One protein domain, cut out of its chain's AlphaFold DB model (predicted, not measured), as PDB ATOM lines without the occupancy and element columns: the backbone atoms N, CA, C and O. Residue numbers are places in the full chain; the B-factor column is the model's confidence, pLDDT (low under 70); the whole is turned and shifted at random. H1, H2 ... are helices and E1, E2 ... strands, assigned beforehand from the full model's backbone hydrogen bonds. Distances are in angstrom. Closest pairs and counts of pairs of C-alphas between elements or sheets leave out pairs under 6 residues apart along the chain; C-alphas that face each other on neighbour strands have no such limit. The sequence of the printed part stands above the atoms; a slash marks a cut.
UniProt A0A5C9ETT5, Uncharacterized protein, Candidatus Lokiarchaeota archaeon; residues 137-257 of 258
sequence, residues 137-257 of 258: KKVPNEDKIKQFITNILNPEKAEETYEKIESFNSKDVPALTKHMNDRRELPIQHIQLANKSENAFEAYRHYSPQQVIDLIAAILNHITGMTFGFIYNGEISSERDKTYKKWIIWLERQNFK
ATOM      1  N   LYS A 137     267.917 280.572 251.381       89.31
ATOM      2  CA  LYS A 137     266.961 279.721 250.665       89.31
ATOM      3  C   LYS A 137     266.816 278.359 251.354       89.31
ATOM      4  O   LYS A 137     267.736 277.842 252.005       89.31
ATOM      5  N   LYS A 138     265.644 277.740 251.190       91.75
ATOM      6  CA  LYS A 138     265.475 276.318 251.500       91.75
ATOM      7  C   LYS A 138     266.254 275.513 250.465       91.75
ATOM      8  O   LYS A 138     266.103 275.746 249.268       91.75
ATOM      9  N   VAL A 139     267.066 274.575 250.933       93.38
ATOM     10  CA  VAL A 139     267.905 273.736 250.076       93.38
ATOM     11  C   VAL A 139     267.525 272.264 250.245       93.38
ATOM     12  O   VAL A 139     267.076 271.868 251.325       93.38
ATOM     13  N   PRO A 140     267.660 271.436 249.195       93.38
ATOM     14  CA  PRO A 140     267.517 269.990 249.324       93.38
ATOM     15  C   PRO A 140     268.488 269.422 250.364       93.38
ATOM     16  O   PRO A 140     269.538 270.004 250.617       93.38
ATOM     17  N   ASN A 141     268.152 268.267 250.941       95.81
ATOM     18  CA  ASN A 141     269.012 267.511 251.863       95.81
ATOM     19  C   ASN A 141     269.411 268.245 253.160       95.81
ATOM     20  O   ASN A 141     270.290 267.773 253.876       95.81
ATOM     21  N   GLU A 142     268.750 269.350 253.518       95.81
ATOM     22  CA  GLU A 142     269.062 270.096 254.746       95.81
ATOM     23  C   GLU A 142     268.953 269.215 256.006       95.81
ATOM     24  O   GLU A 142     269.858 269.210 256.836       95.81
ATOM     25  N   ASP A 143     267.907 268.390 256.118       96.88
ATOM     26  CA  ASP A 143     267.728 267.492 257.269       96.88
ATOM     27  C   ASP A 143     268.784 266.377 257.317       96.88
ATOM     28  O   ASP A 143     269.262 266.023 258.396       96.88
ATOM     29  N   LYS A 144     269.221 265.883 256.147       96.50
ATOM     30  CA  LYS A 144     270.332 264.923 256.022       96.50
ATOM     31  C   LYS A 144     271.624 265.524 256.584       96.50
ATOM     32  O   LYS A 144     272.313 264.866 257.360       96.50
ATOM     33  N   ILE A 145     271.942 266.774 256.230       97.50
ATOM     34  CA  ILE A 145     273.151 267.458 256.718       97.50
ATOM     35  C   ILE A 145     273.046 267.798 258.207       97.50
ATOM     36  O   ILE A 145     274.014 267.598 258.938       97.50
ATOM     37  N   LYS A 146     271.875 268.220 258.699       97.19
ATOM     38  CA  LYS A 146     271.652 268.418 260.142       97.19
ATOM     39  C   LYS A 146     271.899 267.136 260.928       97.19
ATOM     40  O   LYS A 146     272.622 267.165 261.920       97.19
ATOM     41  N   GLN A 147     271.347 266.012 260.470       97.50
ATOM     42  CA  GLN A 147     271.543 264.720 261.122       97.50
ATOM     43  C   GLN A 147     273.011 264.278 261.089       97.50
ATOM     44  O   GLN A 147     273.521 263.799 262.100       97.50
ATOM     45  N   PHE A 148     273.699 264.478 259.961       97.69
ATOM     46  CA  PHE A 148     275.140 264.243 259.861       97.69
ATOM     47  C   PHE A 148     275.910 265.051 260.912       97.69
ATOM     48  O   PHE A 148     276.655 264.462 261.690       97.69
ATOM     49  N   ILE A 149     275.663 266.364 261.010       97.94
ATOM     50  CA  ILE A 149     276.321 267.247 261.987       97.94
ATOM     51  C   ILE A 149     276.027 266.812 263.429       97.94
ATOM     52  O   ILE A 149     276.922 266.778 264.271       97.94
ATOM     53  N   THR A 150     274.783 266.441 263.734       98.06
ATOM     54  CA  THR A 150     274.425 265.909 265.054       98.06
ATOM     55  C   THR A 150     275.207 264.638 265.390       98.06
ATOM     56  O   THR A 150     275.630 264.475 266.531       98.06
ATOM     57  N   ASN A 151     275.414 263.747 264.418       97.62
ATOM     58  CA  ASN A 151     276.103 262.483 264.651       97.62
ATOM     59  C   ASN A 151     277.626 262.644 264.774       97.62
ATOM     60  O   ASN A 151     278.202 262.025 265.660       97.62
ATOM     61  N   ILE A 152     278.275 263.496 263.967       96.81
ATOM     62  CA  ILE A 152     279.730 263.746 264.091       96.81
ATOM     63  C   ILE A 152     280.106 264.423 265.415       96.81
ATOM     64  O   ILE A 152     281.232 264.295 265.879       96.81
ATOM     65  N   LEU A 153     279.166 265.141 266.034       97.75
ATOM     66  CA  LEU A 153     279.358 265.770 267.341       97.75
ATOM     67  C   LEU A 153     279.098 264.814 268.510       97.75
ATOM     68  O   LEU A 153     279.344 265.178 269.657       97.75
ATOM     69  N   ASN A 154     278.603 263.604 268.241       97.56
ATOM     70  CA  ASN A 154     278.497 262.548 269.235       97.56
ATOM     71  C   ASN A 154     279.750 261.653 269.145       97.56
ATOM     72  O   ASN A 154     279.897 260.949 268.144       97.56
ATOM     73  N   PRO A 155     280.621 261.622 270.175       94.44
ATOM     74  CA  PRO A 155     281.837 260.808 270.166       94.44
ATOM     75  C   PRO A 155     281.594 259.327 269.841       94.44
ATOM     76  O   PRO A 155     282.389 258.726 269.130       94.44
ATOM     77  N   GLU A 156     280.474 258.757 270.294       96.06
ATOM     78  CA  GLU A 156     280.129 257.343 270.072       96.06
ATOM     79  C   GLU A 156     279.740 257.037 268.619       96.06
ATOM     80  O   GLU A 156     279.700 255.876 268.222       96.06
ATOM     81  N   LYS A 157     279.411 258.064 267.825       95.44
ATOM     82  CA  LYS A 157     278.933 257.925 266.439       95.44
ATOM     83  C   LYS A 157     279.859 258.556 265.409       95.44
ATOM     84  O   LYS A 157     279.627 258.380 264.212       95.44
ATOM     85  N   ALA A 158     280.846 259.334 265.842       92.88
ATOM     86  CA  ALA A 158     281.642 260.171 264.957       92.88
ATOM     87  C   ALA A 158     282.410 259.347 263.911       92.88
ATOM     88  O   ALA A 158     282.293 259.653 262.727       92.88
ATOM     89  N   GLU A 159     283.087 258.265 264.313       89.81
ATOM     90  CA  GLU A 159     283.857 257.407 263.393       89.81
ATOM     91  C   GLU A 159     282.971 256.793 262.296       89.81
ATOM     92  O   GLU A 159     283.197 257.043 261.114       89.81
ATOM     93  N   GLU A 160     281.886 256.103 262.675       92.19
ATOM     94  CA  GLU A 160     280.913 255.519 261.728       92.19
ATOM     95  C   GLU A 160     280.275 256.591 260.822       92.19
ATOM     96  O   GLU A 160     279.873 256.345 259.683       92.19
ATOM     97  N   THR A 161     280.137 257.816 261.328       93.25
ATOM     98  CA  THR A 161     279.575 258.921 260.547       93.25
ATOM     99  C   THR A 161     280.585 259.471 259.541       93.25
ATOM    100  O   THR A 161     280.180 259.859 258.443       93.25
ATOM    101  N   TYR A 162     281.881 259.471 259.856       91.44
ATOM    102  CA  TYR A 162     282.932 259.890 258.930       91.44
ATOM    103  C   TYR A 162     283.075 258.953 257.731       91.44
ATOM    104  O   TYR A 162     283.264 259.437 256.616       91.44
ATOM    105  N   GLU A 163     282.844 257.651 257.903       88.12
ATOM    106  CA  GLU A 163     282.795 256.692 256.785       88.12
ATOM    107  C   GLU A 163     281.739 257.065 255.727       88.12
ATOM    108  O   GLU A 163     281.855 256.724 254.551       88.12
ATOM    109  N   LYS A 164     280.706 257.826 256.116       90.94
ATOM    110  CA  LYS A 164     279.613 258.246 255.225       90.94
ATOM    111  C   LYS A 164     279.930 259.514 254.438       90.94
ATOM    112  O   LYS A 164     279.131 259.880 253.570       90.94
ATOM    113  N   ILE A 165     281.060 260.181 254.691       91.94
ATOM    114  CA  ILE A 165     281.445 261.420 253.997       91.94
ATOM    115  C   ILE A 165     281.489 261.215 252.480       91.94
ATOM    116  O   ILE A 165     281.001 262.059 251.728       91.94
ATOM    117  N   GLU A 166     281.997 260.073 252.018       89.19
ATOM    118  CA  GLU A 166     282.148 259.795 250.585       89.19
ATOM    119  C   GLU A 166     280.814 259.597 249.851       89.19
ATOM    120  O   GLU A 166     280.769 259.650 248.621       89.19
ATOM    121  N   SER A 167     279.714 259.418 250.593       92.19
ATOM    122  CA  SER A 167     278.361 259.352 250.028       92.19
ATOM    123  C   SER A 167     277.806 260.723 249.620       92.19
ATOM    124  O   SER A 167     276.799 260.796 248.902       92.19
ATOM    125  N   PHE A 168     278.426 261.817 250.078       94.69
ATOM    126  CA  PHE A 168     278.025 263.157 249.677       94.69
ATOM    127  C   PHE A 168     278.409 263.444 248.226       94.69
ATOM    128  O   PHE A 168     279.460 263.044 247.730       94.69
ATOM    129  N   ASN A 169     277.533 264.162 247.532       94.31
ATOM    130  CA  ASN A 169     277.716 264.520 246.129       94.31
ATOM    131  C   ASN A 169     277.326 265.981 245.870       94.31
ATOM    132  O   ASN A 169     276.974 266.728 246.783       94.31
ATOM    133  N   SER A 170     277.367 266.400 244.604       93.38
ATOM    134  CA  SER A 170     277.076 267.779 244.196       93.38
ATOM    135  C   SER A 170     275.700 268.292 244.646       93.38
ATOM    136  O   SER A 170     275.551 269.490 244.869       93.38
ATOM    137  N   LYS A 171     274.705 267.414 244.851       94.62
ATOM    138  CA  LYS A 171     273.371 267.800 245.347       94.62
ATOM    139  C   LYS A 171     273.363 268.167 246.833       94.62
ATOM    140  O   LYS A 171     272.446 268.851 247.274       94.62
ATOM    141  N   ASP A 172     274.358 267.721 247.598       96.75
ATOM    142  CA  ASP A 172     274.490 268.010 249.030       96.75
ATOM    143  C   ASP A 172     275.225 269.336 249.298       96.75
ATOM    144  O   ASP A 172     275.090 269.909 250.379       96.75
ATOM    145  N   VAL A 173     275.966 269.854 248.309       96.12
ATOM    146  CA  VAL A 173     276.799 271.063 248.432       96.12
ATOM    147  C   VAL A 173     276.029 272.278 248.969       96.12
ATOM    148  O   VAL A 173     276.513 272.876 249.930       96.12
ATOM    149  N   PRO A 174     274.822 272.631 248.475       96.50
ATOM    150  CA  PRO A 174     274.093 273.784 249.008       96.50
ATOM    151  C   PRO A 174     273.763 273.664 250.504       96.50
ATOM    152  O   PRO A 174     273.860 274.643 251.244       96.50
ATOM    153  N   ALA A 175     273.396 272.464 250.968       97.12
ATOM    154  CA  ALA A 175     273.098 272.212 252.375       97.12
ATOM    155  C   ALA A 175     274.364 272.219 253.241       97.12
ATOM    156  O   ALA A 175     274.356 272.818 254.316       97.12
ATOM    157  N   LEU A 176     275.460 271.631 252.757       97.19
ATOM    158  CA  LEU A 176     276.766 271.696 253.418       97.19
ATOM    159  C   LEU A 176     277.223 273.152 253.599       97.19
ATOM    160  O   LEU A 176     277.521 273.558 254.719       97.19
ATOM    161  N   THR A 177     277.194 273.967 252.540       96.25
ATOM    162  CA  THR A 177     277.572 275.390 252.607       96.25
ATOM    163  C   THR A 177     276.690 276.173 253.581       96.25
ATOM    164  O   THR A 177     277.208 276.968 254.360       96.25
ATOM    165  N   LYS A 178     275.374 275.921 253.612       95.94
ATOM    166  CA  LYS A 178     274.452 276.575 254.561       95.94
ATOM    167  C   LYS A 178     274.796 276.281 256.025       95.94
ATOM    168  O   LYS A 178     274.631 277.146 256.880       95.94
ATOM    169  N   HIS A 179     275.282 275.077 256.315       96.00
ATOM    170  CA  HIS A 179     275.669 274.660 257.663       96.00
ATOM    171  C   HIS A 179     277.147 274.900 257.995       96.00
ATOM    172  O   HIS A 179     277.587 274.617 259.107       96.00
ATOM    173  N   MET A 180     277.911 275.469 257.065       93.88
ATOM    174  CA  MET A 180     279.351 275.641 257.202       93.88
ATOM    175  C   MET A 180     279.757 276.588 258.338       93.88
ATOM    176  O   MET A 180     280.873 276.493 258.829       93.88
ATOM    177  N   ASN A 181     278.885 277.486 258.800       94.75
ATOM    178  CA  ASN A 181     279.211 278.401 259.899       94.75
ATOM    179  C   ASN A 181     279.125 277.765 261.304       94.75
ATOM    180  O   ASN A 181     279.171 278.478 262.305       94.75
ATOM    181  N   ASP A 182     278.968 276.445 261.407       96.31
ATOM    182  CA  ASP A 182     278.976 275.745 262.689       96.31
ATOM    183  C   ASP A 182     280.397 275.705 263.284       96.31
ATOM    184  O   ASP A 182     281.342 275.192 262.678       96.31
ATOM    185  N   ARG A 183     280.550 276.305 264.470       95.06
ATOM    186  CA  ARG A 183     281.831 276.500 265.175       95.06
ATOM    187  C   ARG A 183     282.073 275.493 266.298       95.06
ATOM    188  O   ARG A 183     283.035 275.645 267.045       95.06
ATOM    189  N   ARG A 184     281.198 274.500 266.473       96.94
ATOM    190  CA  ARG A 184     281.373 273.492 267.526       96.94
ATOM    191  C   ARG A 184     282.616 272.648 267.248       96.94
ATOM    192  O   ARG A 184     282.898 272.320 266.094       96.94
ATOM    193  N   GLU A 185     283.355 272.326 268.305       95.56
ATOM    194  CA  GLU A 185     284.533 271.463 268.226       95.56
ATOM    195  C   GLU A 185     284.130 270.022 267.921       95.56
ATOM    196  O   GLU A 185     283.109 269.526 268.404       95.56
ATOM    197  N   LEU A 186     284.943 269.355 267.106       95.19
ATOM    198  CA  LEU A 186     284.767 267.948 266.791       95.19
ATOM    199  C   LEU A 186     285.383 267.096 267.907       95.19
ATOM    200  O   LEU A 186     286.532 267.338 268.284       95.19
ATOM    201  N   PRO A 187     284.669 266.070 268.405       95.75
ATOM    202  CA  PRO A 187     285.218 265.151 269.399       95.75
ATOM    203  C   PRO A 187     286.330 264.264 268.823       95.75
ATOM    204  O   PRO A 187     287.227 263.851 269.553       95.75
ATOM    205  N   ILE A 188     286.287 263.990 267.515       93.56
ATOM    206  CA  ILE A 188     287.317 263.255 266.777       93.56
ATOM    207  C   ILE A 188     287.850 264.170 265.681       93.56
ATOM    208  O   ILE A 188     287.147 264.472 264.715       93.56
ATOM    209  N   GLN A 189     289.093 264.611 265.840       93.12
ATOM    210  CA  GLN A 189     289.747 265.611 264.987       93.12
ATOM    211  C   GLN A 189     290.658 264.966 263.942       93.12
ATOM    212  O   GLN A 189     291.743 265.461 263.658       93.12
ATOM    213  N   HIS A 190     290.243 263.821 263.403       91.00
ATOM    214  CA  HIS A 190     290.956 263.109 262.353       91.00
ATOM    215  C   HIS A 190     289.951 262.492 261.387       91.00
ATOM    216  O   HIS A 190     289.029 261.799 261.814       91.00
ATOM    217  N   ILE A 191     290.143 262.738 260.095       90.25
ATOM    218  CA  ILE A 191     289.383 262.102 259.019       90.25
ATOM    219  C   ILE A 191     290.332 261.633 257.919       90.25
ATOM    220  O   ILE A 191     291.421 262.184 257.725       90.25
ATOM    221  N   GLN A 192     289.872 260.647 257.160       90.19
ATOM    222  CA  GLN A 192     290.540 260.147 255.967       90.19
ATOM    223  C   GLN A 192     289.578 260.261 254.793       90.19
ATOM    224  O   GLN A 192     288.405 259.921 254.921       90.19
ATOM    225  N   LEU A 193     290.066 260.768 253.664       87.94
ATOM    226  CA  LEU A 193     289.290 260.887 252.431       87.94
ATOM    227  C   LEU A 193     290.039 260.169 251.315       87.94
ATOM    228  O   LEU A 193     291.211 260.476 251.083       87.94
ATOM    229  N   ALA A 194     289.386 259.249 250.603       87.75
ATOM    230  CA  ALA A 194     290.033 258.556 249.497       87.75
ATOM    231  C   ALA A 194     290.394 259.532 248.369       87.75
ATOM    232  O   ALA A 194     289.629 260.433 247.992       87.75
ATOM    233  N   ASN A 195     291.576 259.344 247.795       84.00
ATOM    234  CA  ASN A 195     291.949 260.009 246.561       84.00
ATOM    235  C   ASN A 195     291.287 259.309 245.377       84.00
ATOM    236  O   ASN A 195     291.451 258.114 245.170       84.00
ATOM    237  N   LYS A 196     290.541 260.078 244.580       78.88
ATOM    238  CA  LYS A 196     289.820 259.573 243.398       78.88
ATOM    239  C   LYS A 196     290.607 259.724 242.090       78.88
ATOM    240  O   LYS A 196     290.117 259.318 241.045       78.88
ATOM    241  N   SER A 197     291.791 260.341 242.128       77.75
ATOM    242  CA  SER A 197     292.647 260.510 240.948       77.75
ATOM    243  C   SER A 197     293.496 259.260 240.728       77.75
ATOM    244  O   SER A 197     294.163 258.813 241.659       77.75
ATOM    245  N   GLU A 198     293.530 258.751 239.495       75.62
ATOM    246  CA  GLU A 198     294.360 257.598 239.100       75.62
ATOM    247  C   GLU A 198     295.864 257.850 239.304       75.62
ATOM    248  O   GLU A 198     296.629 256.911 239.494       75.62
ATOM    249  N   ASN A 199     296.278 259.122 239.321       76.25
ATOM    250  CA  ASN A 199     297.670 259.543 239.495       76.25
ATOM    251  C   ASN A 199     297.980 260.035 240.921       76.25
ATOM    252  O   ASN A 199     298.992 260.703 241.133       76.25
ATOM    253  N   ALA A 200     297.098 259.800 241.898       77.19
ATOM    254  CA  ALA A 200     297.364 260.211 243.272       77.19
ATOM    255  C   ALA A 200     298.509 259.384 243.876       77.19
ATOM    256  O   ALA A 200     298.467 258.157 243.864       77.19
ATOM    257  N   PHE A 201     299.517 260.064 244.432       76.69
ATOM    258  CA  PHE A 201     300.654 259.410 245.090       76.69
ATOM    259  C   PHE A 201     300.227 258.620 246.341       76.69
ATOM    260  O   PHE A 201     300.740 257.535 246.598       76.69
ATOM    261  N   GLU A 202     299.255 259.143 247.094       79.56
ATOM    262  CA  GLU A 202     298.677 258.489 248.272       79.56
ATOM    263  C   GLU A 202     297.257 257.995 247.973       79.56
ATOM    264  O   GLU A 202     296.492 258.672 247.285       79.56
ATOM    265  N   ALA A 203     296.860 256.852 248.538       85.19
ATOM    266  CA  ALA A 203     295.488 256.345 248.410       85.19
ATOM    267  C   ALA A 203     294.470 257.186 249.204       85.19
ATOM    268  O   ALA A 203     293.313 257.308 248.802       85.19
ATOM    269  N   TYR A 204     294.910 257.799 250.304       87.25
ATOM    270  CA  TYR A 204     294.077 258.589 251.205       87.25
ATOM    271  C   TYR A 204     294.751 259.917 251.519       87.25
ATOM    272  O   TYR A 204     295.967 259.980 251.661       87.25
ATOM    273  N   ARG A 205     293.945 260.968 251.666       86.50
ATOM    274  CA  ARG A 205     294.358 262.226 252.290       86.50
ATOM    275  C   ARG A 205     293.934 262.219 253.748       86.50
ATOM    276  O   ARG A 205     292.775 261.933 254.055       86.50
ATOM    277  N   HIS A 206     294.859 262.586 254.623       87.81
ATOM    278  CA  HIS A 206     294.613 262.732 256.053       87.81
ATOM    279  C   HIS A 206     294.361 264.203 256.388       87.81
ATOM    280  O   HIS A 206     295.157 265.069 256.028       87.81
ATOM    281  N   TYR A 207     293.271 264.484 257.100       86.62
ATOM    282  CA  TYR A 207     292.951 265.825 257.589       86.62
ATOM    283  C   TYR A 207     292.689 265.791 259.091       86.62
ATOM    284  O   TYR A 207     292.131 264.820 259.605       86.62
ATOM    285  N   SER A 208     293.035 266.885 259.769       90.38
ATOM    286  CA  SER A 208     292.813 267.046 261.208       90.38
ATOM    287  C   SER A 208     291.872 268.222 261.509       90.38
ATOM    288  O   SER A 208     292.322 269.253 262.014       90.38
ATOM    289  N   PRO A 209     290.578 268.136 261.131       91.38
ATOM    290  CA  PRO A 209     289.633 269.229 261.344       91.38
ATOM    291  C   PRO A 209     289.373 269.430 262.841       91.38
ATOM    292  O   PRO A 209     289.146 268.463 263.564       91.38
ATOM    293  N   GLN A 210     289.357 270.679 263.313       92.56
ATOM    294  CA  GLN A 210     289.087 270.972 264.725       92.56
ATOM    295  C   GLN A 210     287.619 271.303 264.981       92.56
ATOM    296  O   GLN A 210     287.063 270.907 266.003       92.56
ATOM    297  N   GLN A 211     286.985 272.025 264.058       94.31
ATOM    298  CA  GLN A 211     285.588 272.448 264.145       94.31
ATOM    299  C   GLN A 211     284.756 271.896 262.985       94.31
ATOM    300  O   GLN A 211     285.287 271.511 261.944       94.31
ATOM    301  N   VAL A 212     283.428 271.908 263.140       95.50
ATOM    302  CA  VAL A 212     282.489 271.468 262.092       95.50
ATOM    303  C   VAL A 212     282.723 272.202 260.763       95.50
ATOM    304  O   VAL A 212     282.696 271.557 259.715       95.50
ATOM    305  N   ILE A 213     283.020 273.509 260.775       94.81
ATOM    306  CA  ILE A 213     283.409 274.238 259.556       94.81
ATOM    307  C   ILE A 213     284.614 273.615 258.841       94.81
ATOM    308  O   ILE A 213     284.599 273.516 257.616       94.81
ATOM    309  N   ASP A 214     285.640 273.202 259.584       92.44
ATOM    310  CA  ASP A 214     286.896 272.693 259.033       92.44
ATOM    311  C   ASP A 214     286.628 271.377 258.288       92.44
ATOM    312  O   ASP A 214     287.065 271.181 257.152       92.44
ATOM    313  N   LEU A 215     285.805 270.515 258.893       93.94
ATOM    314  CA  LEU A 215     285.315 269.292 258.266       93.94
ATOM    315  C   LEU A 215     284.464 269.593 257.027       93.94
ATOM    316  O   LEU A 215     284.709 269.021 255.968       93.94
ATOM    317  N   ILE A 216     283.484 270.498 257.123       95.50
ATOM    318  CA  ILE A 216     282.624 270.848 255.983       95.50
ATOM    319  C   ILE A 216     283.457 271.426 254.829       95.50
ATOM    320  O   ILE A 216     283.207 271.070 253.679       95.50
ATOM    321  N   ALA A 217     284.470 272.250 255.108       93.62
ATOM    322  CA  ALA A 217     285.390 272.769 254.098       93.62
ATOM    323  C   ALA A 217     286.124 271.635 253.363       93.62
ATOM    324  O   ALA A 217     286.186 271.644 252.132       93.62
ATOM    325  N   ALA A 218     286.625 270.636 254.099       91.75
ATOM    326  CA  ALA A 218     287.293 269.470 253.522       91.75
ATOM    327  C   ALA A 218     286.338 268.614 252.670       91.75
ATOM    328  O   ALA A 218     286.691 268.209 251.563       91.75
ATOM    329  N   ILE A 219     285.102 268.396 253.136       93.62
ATOM    330  CA  ILE A 219     284.062 267.682 252.380       93.62
ATOM    331  C   ILE A 219     283.729 268.434 251.085       93.62
ATOM    332  O   ILE A 219     283.682 267.838 250.009       93.62
ATOM    333  N   LEU A 220     283.529 269.752 251.164       94.44
ATOM    334  CA  LEU A 220     283.240 270.586 250.000       94.44
ATOM    335  C   LEU A 220     284.397 270.562 248.992       94.44
ATOM    336  O   LEU A 220     284.148 270.409 247.794       94.44
ATOM    337  N   ASN A 221     285.649 270.627 249.455       91.25
ATOM    338  CA  ASN A 221     286.822 270.450 248.598       91.25
ATOM    339  C   ASN A 221     286.828 269.072 247.926       91.25
ATOM    340  O   ASN A 221     287.021 268.986 246.715       91.25
ATOM    341  N   HIS A 222     286.558 268.005 248.676       90.25
ATOM    342  CA  HIS A 222     286.519 266.649 248.137       90.25
ATOM    343  C   HIS A 222     285.441 266.474 247.056       90.25
ATOM    344  O   HIS A 222     285.693 265.827 246.041       90.25
ATOM    345  N   ILE A 223     284.254 267.060 247.246       92.56
ATOM    346  CA  ILE A 223     283.140 266.952 246.289       92.56
ATOM    347  C   ILE A 223     283.380 267.804 245.038       92.56
ATOM    348  O   ILE A 223     283.040 267.384 243.934       92.56
ATOM    349  N   THR A 224     283.898 269.022 245.205       91.31
ATOM    350  CA  THR A 224     283.915 270.038 244.134       91.31
ATOM    351  C   THR A 224     285.276 270.219 243.466       91.31
ATOM    352  O   THR A 224     285.349 270.838 242.408       91.31
ATOM    353  N   GLY A 225     286.356 269.745 244.093       88.56
ATOM    354  CA  GLY A 225     287.735 270.061 243.715       88.56
ATOM    355  C   GLY A 225     288.151 271.510 244.005       88.56
ATOM    356  O   GLY A 225     289.291 271.875 243.737       88.56
ATOM    357  N   MET A 226     287.258 272.346 244.546       89.06
ATOM    358  CA  MET A 226     287.529 273.763 244.801       89.06
ATOM    359  C   MET A 226     288.201 273.955 246.158       89.06
ATOM    360  O   MET A 226     287.825 273.324 247.147       89.06
ATOM    361  N   THR A 227     289.180 274.855 246.217       84.62
ATOM    362  CA  THR A 227     289.829 275.294 247.458       84.62
ATOM    363  C   THR A 227     289.657 276.801 247.639       84.62
ATOM    364  O   THR A 227     289.756 277.576 246.681       84.62
ATOM    365  N   PHE A 228     289.373 277.215 248.873       86.50
ATOM    366  CA  PHE A 228     289.216 278.620 249.270       86.50
ATOM    367  C   PHE A 228     290.099 278.994 250.464       86.50
ATOM    368  O   PHE A 228     289.843 279.993 251.138       86.50
ATOM    369  N   GLY A 229     291.141 278.197 250.687       69.56
ATOM    370  CA  GLY A 229     292.003 278.236 251.860       69.56
ATOM    371  C   GLY A 229     292.055 276.862 252.522       69.56
ATOM    372  O   GLY A 229     291.079 276.109 252.500       69.56
ATOM    373  N   PHE A 230     293.206 276.542 253.101       63.62
ATOM    374  CA  PHE A 230     293.373 275.380 253.958       63.62
ATOM    375  C   PHE A 230     293.262 275.849 255.394       63.62
ATOM    376  O   PHE A 230     294.123 276.597 255.835       63.62
ATOM    377  N   ILE A 231     292.242 275.384 256.116       63.50
ATOM    378  CA  ILE A 231     292.130 275.661 257.544       63.50
ATOM    379  C   ILE A 231     293.167 274.799 258.276       63.50
ATOM    380  O   ILE A 231     292.863 273.705 258.750       63.50
ATOM    381  N   TYR A 232     294.427 275.236 258.281       52.88
ATOM    382  CA  TYR A 232     295.527 274.484 258.879       52.88
ATOM    383  C   TYR A 232     295.436 274.502 260.410       52.88
ATOM    384  O   TYR A 232     295.528 275.551 261.039       52.88
ATOM    385  N   ASN A 233     295.305 273.312 261.010       48.06
ATOM    386  CA  ASN A 233     295.643 272.986 262.405       48.06
ATOM    387  C   ASN A 233     295.318 274.072 263.459       48.06
ATOM    388  O   ASN A 233     296.153 274.399 264.303       48.06
ATOM    389  N   GLY A 234     294.095 274.606 263.438       47.53
ATOM    390  CA  GLY A 234     293.610 275.545 264.457       47.53
ATOM    391  C   GLY A 234     293.773 277.020 264.152       47.53
ATOM    392  O   GLY A 234     294.017 277.823 265.051       47.53
ATOM    393  N   GLU A 235     293.563 277.358 262.885       58.38
ATOM    394  CA  GLU A 235     293.375 278.718 262.396       58.38
ATOM    395  C   GLU A 235     292.503 279.619 263.276       58.38
ATOM    396  O   GLU A 235     291.623 279.201 264.041       58.38
ATOM    397  N   ILE A 236     292.736 280.917 263.105       71.19
ATOM    398  CA  ILE A 236     292.052 281.979 263.836       71.19
ATOM    399  C   ILE A 236     290.636 282.119 263.264       71.19
ATOM    400  O   ILE A 236     290.420 281.985 262.064       71.19
ATOM    401  N   SER A 237     289.647 282.430 264.112       79.88
ATOM    402  CA  SER A 237     288.232 282.603 263.718       79.88
ATOM    403  C   SER A 237     288.020 283.431 262.438       79.88
ATOM    404  O   SER A 237     287.082 283.175 261.689       79.88
ATOM    405  N   SER A 238     288.897 284.397 262.161       82.69
ATOM    406  CA  SER A 238     288.833 285.234 260.965       82.69
ATOM    407  C   SER A 238     289.111 284.489 259.653       82.69
ATOM    408  O   SER A 238     288.524 284.846 258.634       82.69
ATOM    409  N   GLU A 239     289.957 283.458 259.640       84.12
ATOM    410  CA  GLU A 239     290.213 282.642 258.441       84.12
ATOM    411  C   GLU A 239     289.018 281.728 258.146       84.12
ATOM    412  O   GLU A 239     288.547 281.660 257.009       84.12
ATOM    413  N   ARG A 240     288.406 281.160 259.192       89.81
ATOM    414  CA  ARG A 240     287.131 280.430 259.096       89.81
ATOM    415  C   ARG A 240     286.014 281.289 258.502       89.81
ATOM    416  O   ARG A 240     285.286 280.830 257.620       89.81
ATOM    417  N   ASP A 241     285.898 282.545 258.932       91.50
ATOM    418  CA  ASP A 241     284.910 283.481 258.384       91.50
ATOM    419  C   ASP A 241     285.178 283.804 256.908       91.50
ATOM    420  O   ASP A 241     284.238 283.861 256.109       91.50
ATOM    421  N   LYS A 242     286.447 283.995 256.519       90.88
ATOM    422  CA  LYS A 242     286.828 284.196 255.111       90.88
ATOM    423  C   LYS A 242     286.446 282.979 254.270       90.88
ATOM    424  O   LYS A 242     285.772 283.139 253.256       90.88
ATOM    425  N   THR A 243     286.821 281.778 254.706       91.94
ATOM    426  CA  THR A 243     286.536 280.526 253.995       91.94
ATOM    427  C   THR A 243     285.033 280.315 253.834       91.94
ATOM    428  O   THR A 243     284.568 280.046 252.727       91.94
ATOM    429  N   TYR A 244     284.245 280.537 254.891       94.88
ATOM    430  CA  TYR A 244     282.783 280.474 254.821       94.88
ATOM    431  C   TYR A 244     282.203 281.434 253.770       94.88
ATOM    432  O   TYR A 244     281.423 281.021 252.909       94.88
ATOM    433  N   LYS A 245     282.623 282.707 253.786       95.38
ATOM    434  CA  LYS A 245     282.167 283.712 252.810       95.38
ATOM    435  C   LYS A 245     282.530 283.323 251.375       95.38
ATOM    436  O   LYS A 245     281.694 283.461 250.484       95.38
ATOM    437  N   LYS A 246     283.742 282.804 251.147       95.31
ATOM    438  CA  LYS A 246     284.197 282.341 249.825       95.31
ATOM    439  C   LYS A 246     283.337 281.182 249.301       95.31
ATOM    440  O   LYS A 246     282.922 281.216 248.144       95.31
ATOM    441  N   TRP A 247     282.977 280.217 250.151       96.06
ATOM    442  CA  TRP A 247     282.066 279.129 249.765       96.06
ATOM    443  C   TRP A 247     280.653 279.612 249.428       96.06
ATOM    444  O   TRP A 247     280.075 279.132 248.451       96.06
ATOM    445  N   ILE A 248     280.108 280.581 250.174       96.56
ATOM    446  CA  ILE A 248     278.815 281.201 249.836       96.56
ATOM    447  C   ILE A 248     278.876 281.856 248.456       96.56
ATOM    448  O   ILE A 248     278.018 281.601 247.612       96.56
ATOM    449  N   ILE A 249     279.894 282.685 248.217       96.50
ATOM    450  CA  ILE A 249     280.067 283.386 246.941       96.50
ATOM    451  C   ILE A 249     280.172 282.377 245.797       96.50
ATOM    452  O   ILE A 249     279.511 282.543 244.771       96.50
ATOM    453  N   TRP A 250     280.962 281.315 245.973       95.38
ATOM    454  CA  TRP A 250     281.099 280.264 244.971       95.38
ATOM    455  C   TRP A 250     279.770 279.563 244.674       95.38
ATOM    456  O   TRP A 250     279.439 279.382 243.500       95.38
ATOM    457  N   LEU A 251     278.999 279.208 245.709       95.19
ATOM    458  CA  LEU A 251     277.693 278.561 245.570       95.19
ATOM    459  C   LEU A 251     276.708 279.456 244.807       95.19
ATOM    460  O   LEU A 251     276.119 279.027 243.813       95.19
ATOM    461  N   GLU A 252     276.559 280.711 245.233       94.56
ATOM    462  CA  GLU A 252     275.655 281.661 244.579       94.56
ATOM    463  C   GLU A 252     276.083 281.947 243.132       94.56
ATOM    464  O   GLU A 252     275.238 282.099 242.248       94.56
ATOM    465  N   ARG A 253     277.392 281.928 242.847       92.06
ATOM    466  CA  ARG A 253     277.920 282.027 241.482       92.06
ATOM    467  C   ARG A 253     277.563 280.843 240.599       92.06
ATOM    468  O   ARG A 253     277.315 281.062 239.414       92.06
ATOM    469  N   GLN A 254     277.533 279.620 241.131       87.94
ATOM    470  CA  GLN A 254     277.087 278.461 240.351       87.94
ATOM    471  C   GLN A 254     275.598 278.568 240.010       87.94
ATOM    472  O   GLN A 254     275.207 278.260 238.887       87.94
ATOM    473  N   ASN A 255     274.784 279.069 240.941       81.81
ATOM    474  CA  ASN A 255     273.352 279.272 240.717       81.81
ATOM    475  C   ASN A 255     273.063 280.356 239.669       81.81
ATOM    476  O   ASN A 255     272.084 280.244 238.951       81.81
ATOM    477  N   PHE A 256     273.916 281.378 239.557       67.31
ATOM    478  CA  PHE A 256     273.767 282.467 238.582       67.31
ATOM    479  C   PHE A 256     274.079 282.075 237.128       67.31
ATOM    480  O   PHE A 256     273.828 282.861 236.218       67.31
ATOM    481  N   LYS A 257     274.700 280.910 236.904       59.94
ATOM    482  CA  LYS A 257     275.022 280.404 235.560       59.94
ATOM    483  C   LYS A 257     273.903 279.555 234.944       59.94
ATOM    484  O   LYS A 257     273.997 279.252 233.757       59.94
TER     485      LYS A 257
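AT A GLANCE: This is residues 137 to 257 of the 258 residues of an uncharacterized protein of Candidatus Lokiarchaeota archaeon (UniProt A0A5C9ETT5). A small hairpin of two short strands, E1 and E2, lies on one side of a core helix, H4, and the longest helix, H5, crosses on the opposite side of H4. H3 runs side by side with H4, and H1 reaches from H3 to the short H2. The printed part has 121 residues, with five named helices and two named strands in the order H1, H2, H3, E1, E2, H4, H5; the sheet has the order E1 - E2 and is antiparallel, and the class is mostly helix. The whole is compact, with a radius of gyration of the C-alphas of 13.8 A, and rounded, with spans of 37 by 35 by 29 A.

HOW THE PARTS SIT: Strands E1, residues 191 to 194, and E2, residues 204 to 207, form an antiparallel hairpin, with 153 degrees between their directions. N 191 and O 207 are 2.9 A apart and N 205 and O 193 are 2.8 A apart, both within hydrogen-bond range. The closest C-alphas of E1 and H4, residues 212 to 224, are those of Leu 193 and His 222, 7.7 A apart. H3, residues 173 to 179, is the hub, touching three other helices. H3 and H4 touch at a shallow tilt of 9 degrees, opposite ways; their closest C-alphas, Leu 176 and Ile 216, are 6.5 A apart. H5, residues 237 to 255, touches H4 with residues 240 to 244 alone, at a tilt of 35.3 degrees, only just steep, the same way; the closest C-alphas, Ile 213 and Arg 240, are 7.2 A apart. H5 touches H3 with residues 244 to 251 alone, at 37 degrees, only just steep, opposite ways; the closest C-alphas are those of Thr 177 and Trp 247, 6.5 A apart. H1, residues 142 to 152, touches H3 at a steep tilt of 62 degrees, the same way; the closest C-alphas are those of Glu 142 and Ala 175, 5.1 A apart. H1 also touches H2, residues 158 to 162, the C-alphas of Ile 152 and Ala 158 being closest at 4.1 A. H5 is apart from E1 and E2. In H1, H2, H3, H4 and H5 every O i to N i+4 pair is within hydrogen-bond range.

IN THESE COORDINATES: E1 measures 10.2 A and E2 9.7 A; C-alpha 191 is at (289.383, 262.102, 259.019). H4 is 18.1 A long, H3 10.0 A, H1 15.5 A and H2 6.2 A. H1 begins at C-alpha 142, (269.062, 270.096, 254.746). H5, 27.6 A, ends at C-alpha 255, (273.352, 279.272, 240.717).

THE WHOLE: The two C-alphas farthest apart, those of Glu 156 and Lys 257, are 41.8 A apart. The printed part has no cut. The links H3 to E1 and H4 to H5 are long. The mean pLDDT of the printed part is 89.2; residues 229 to 235 and 256 to 257 are under 70.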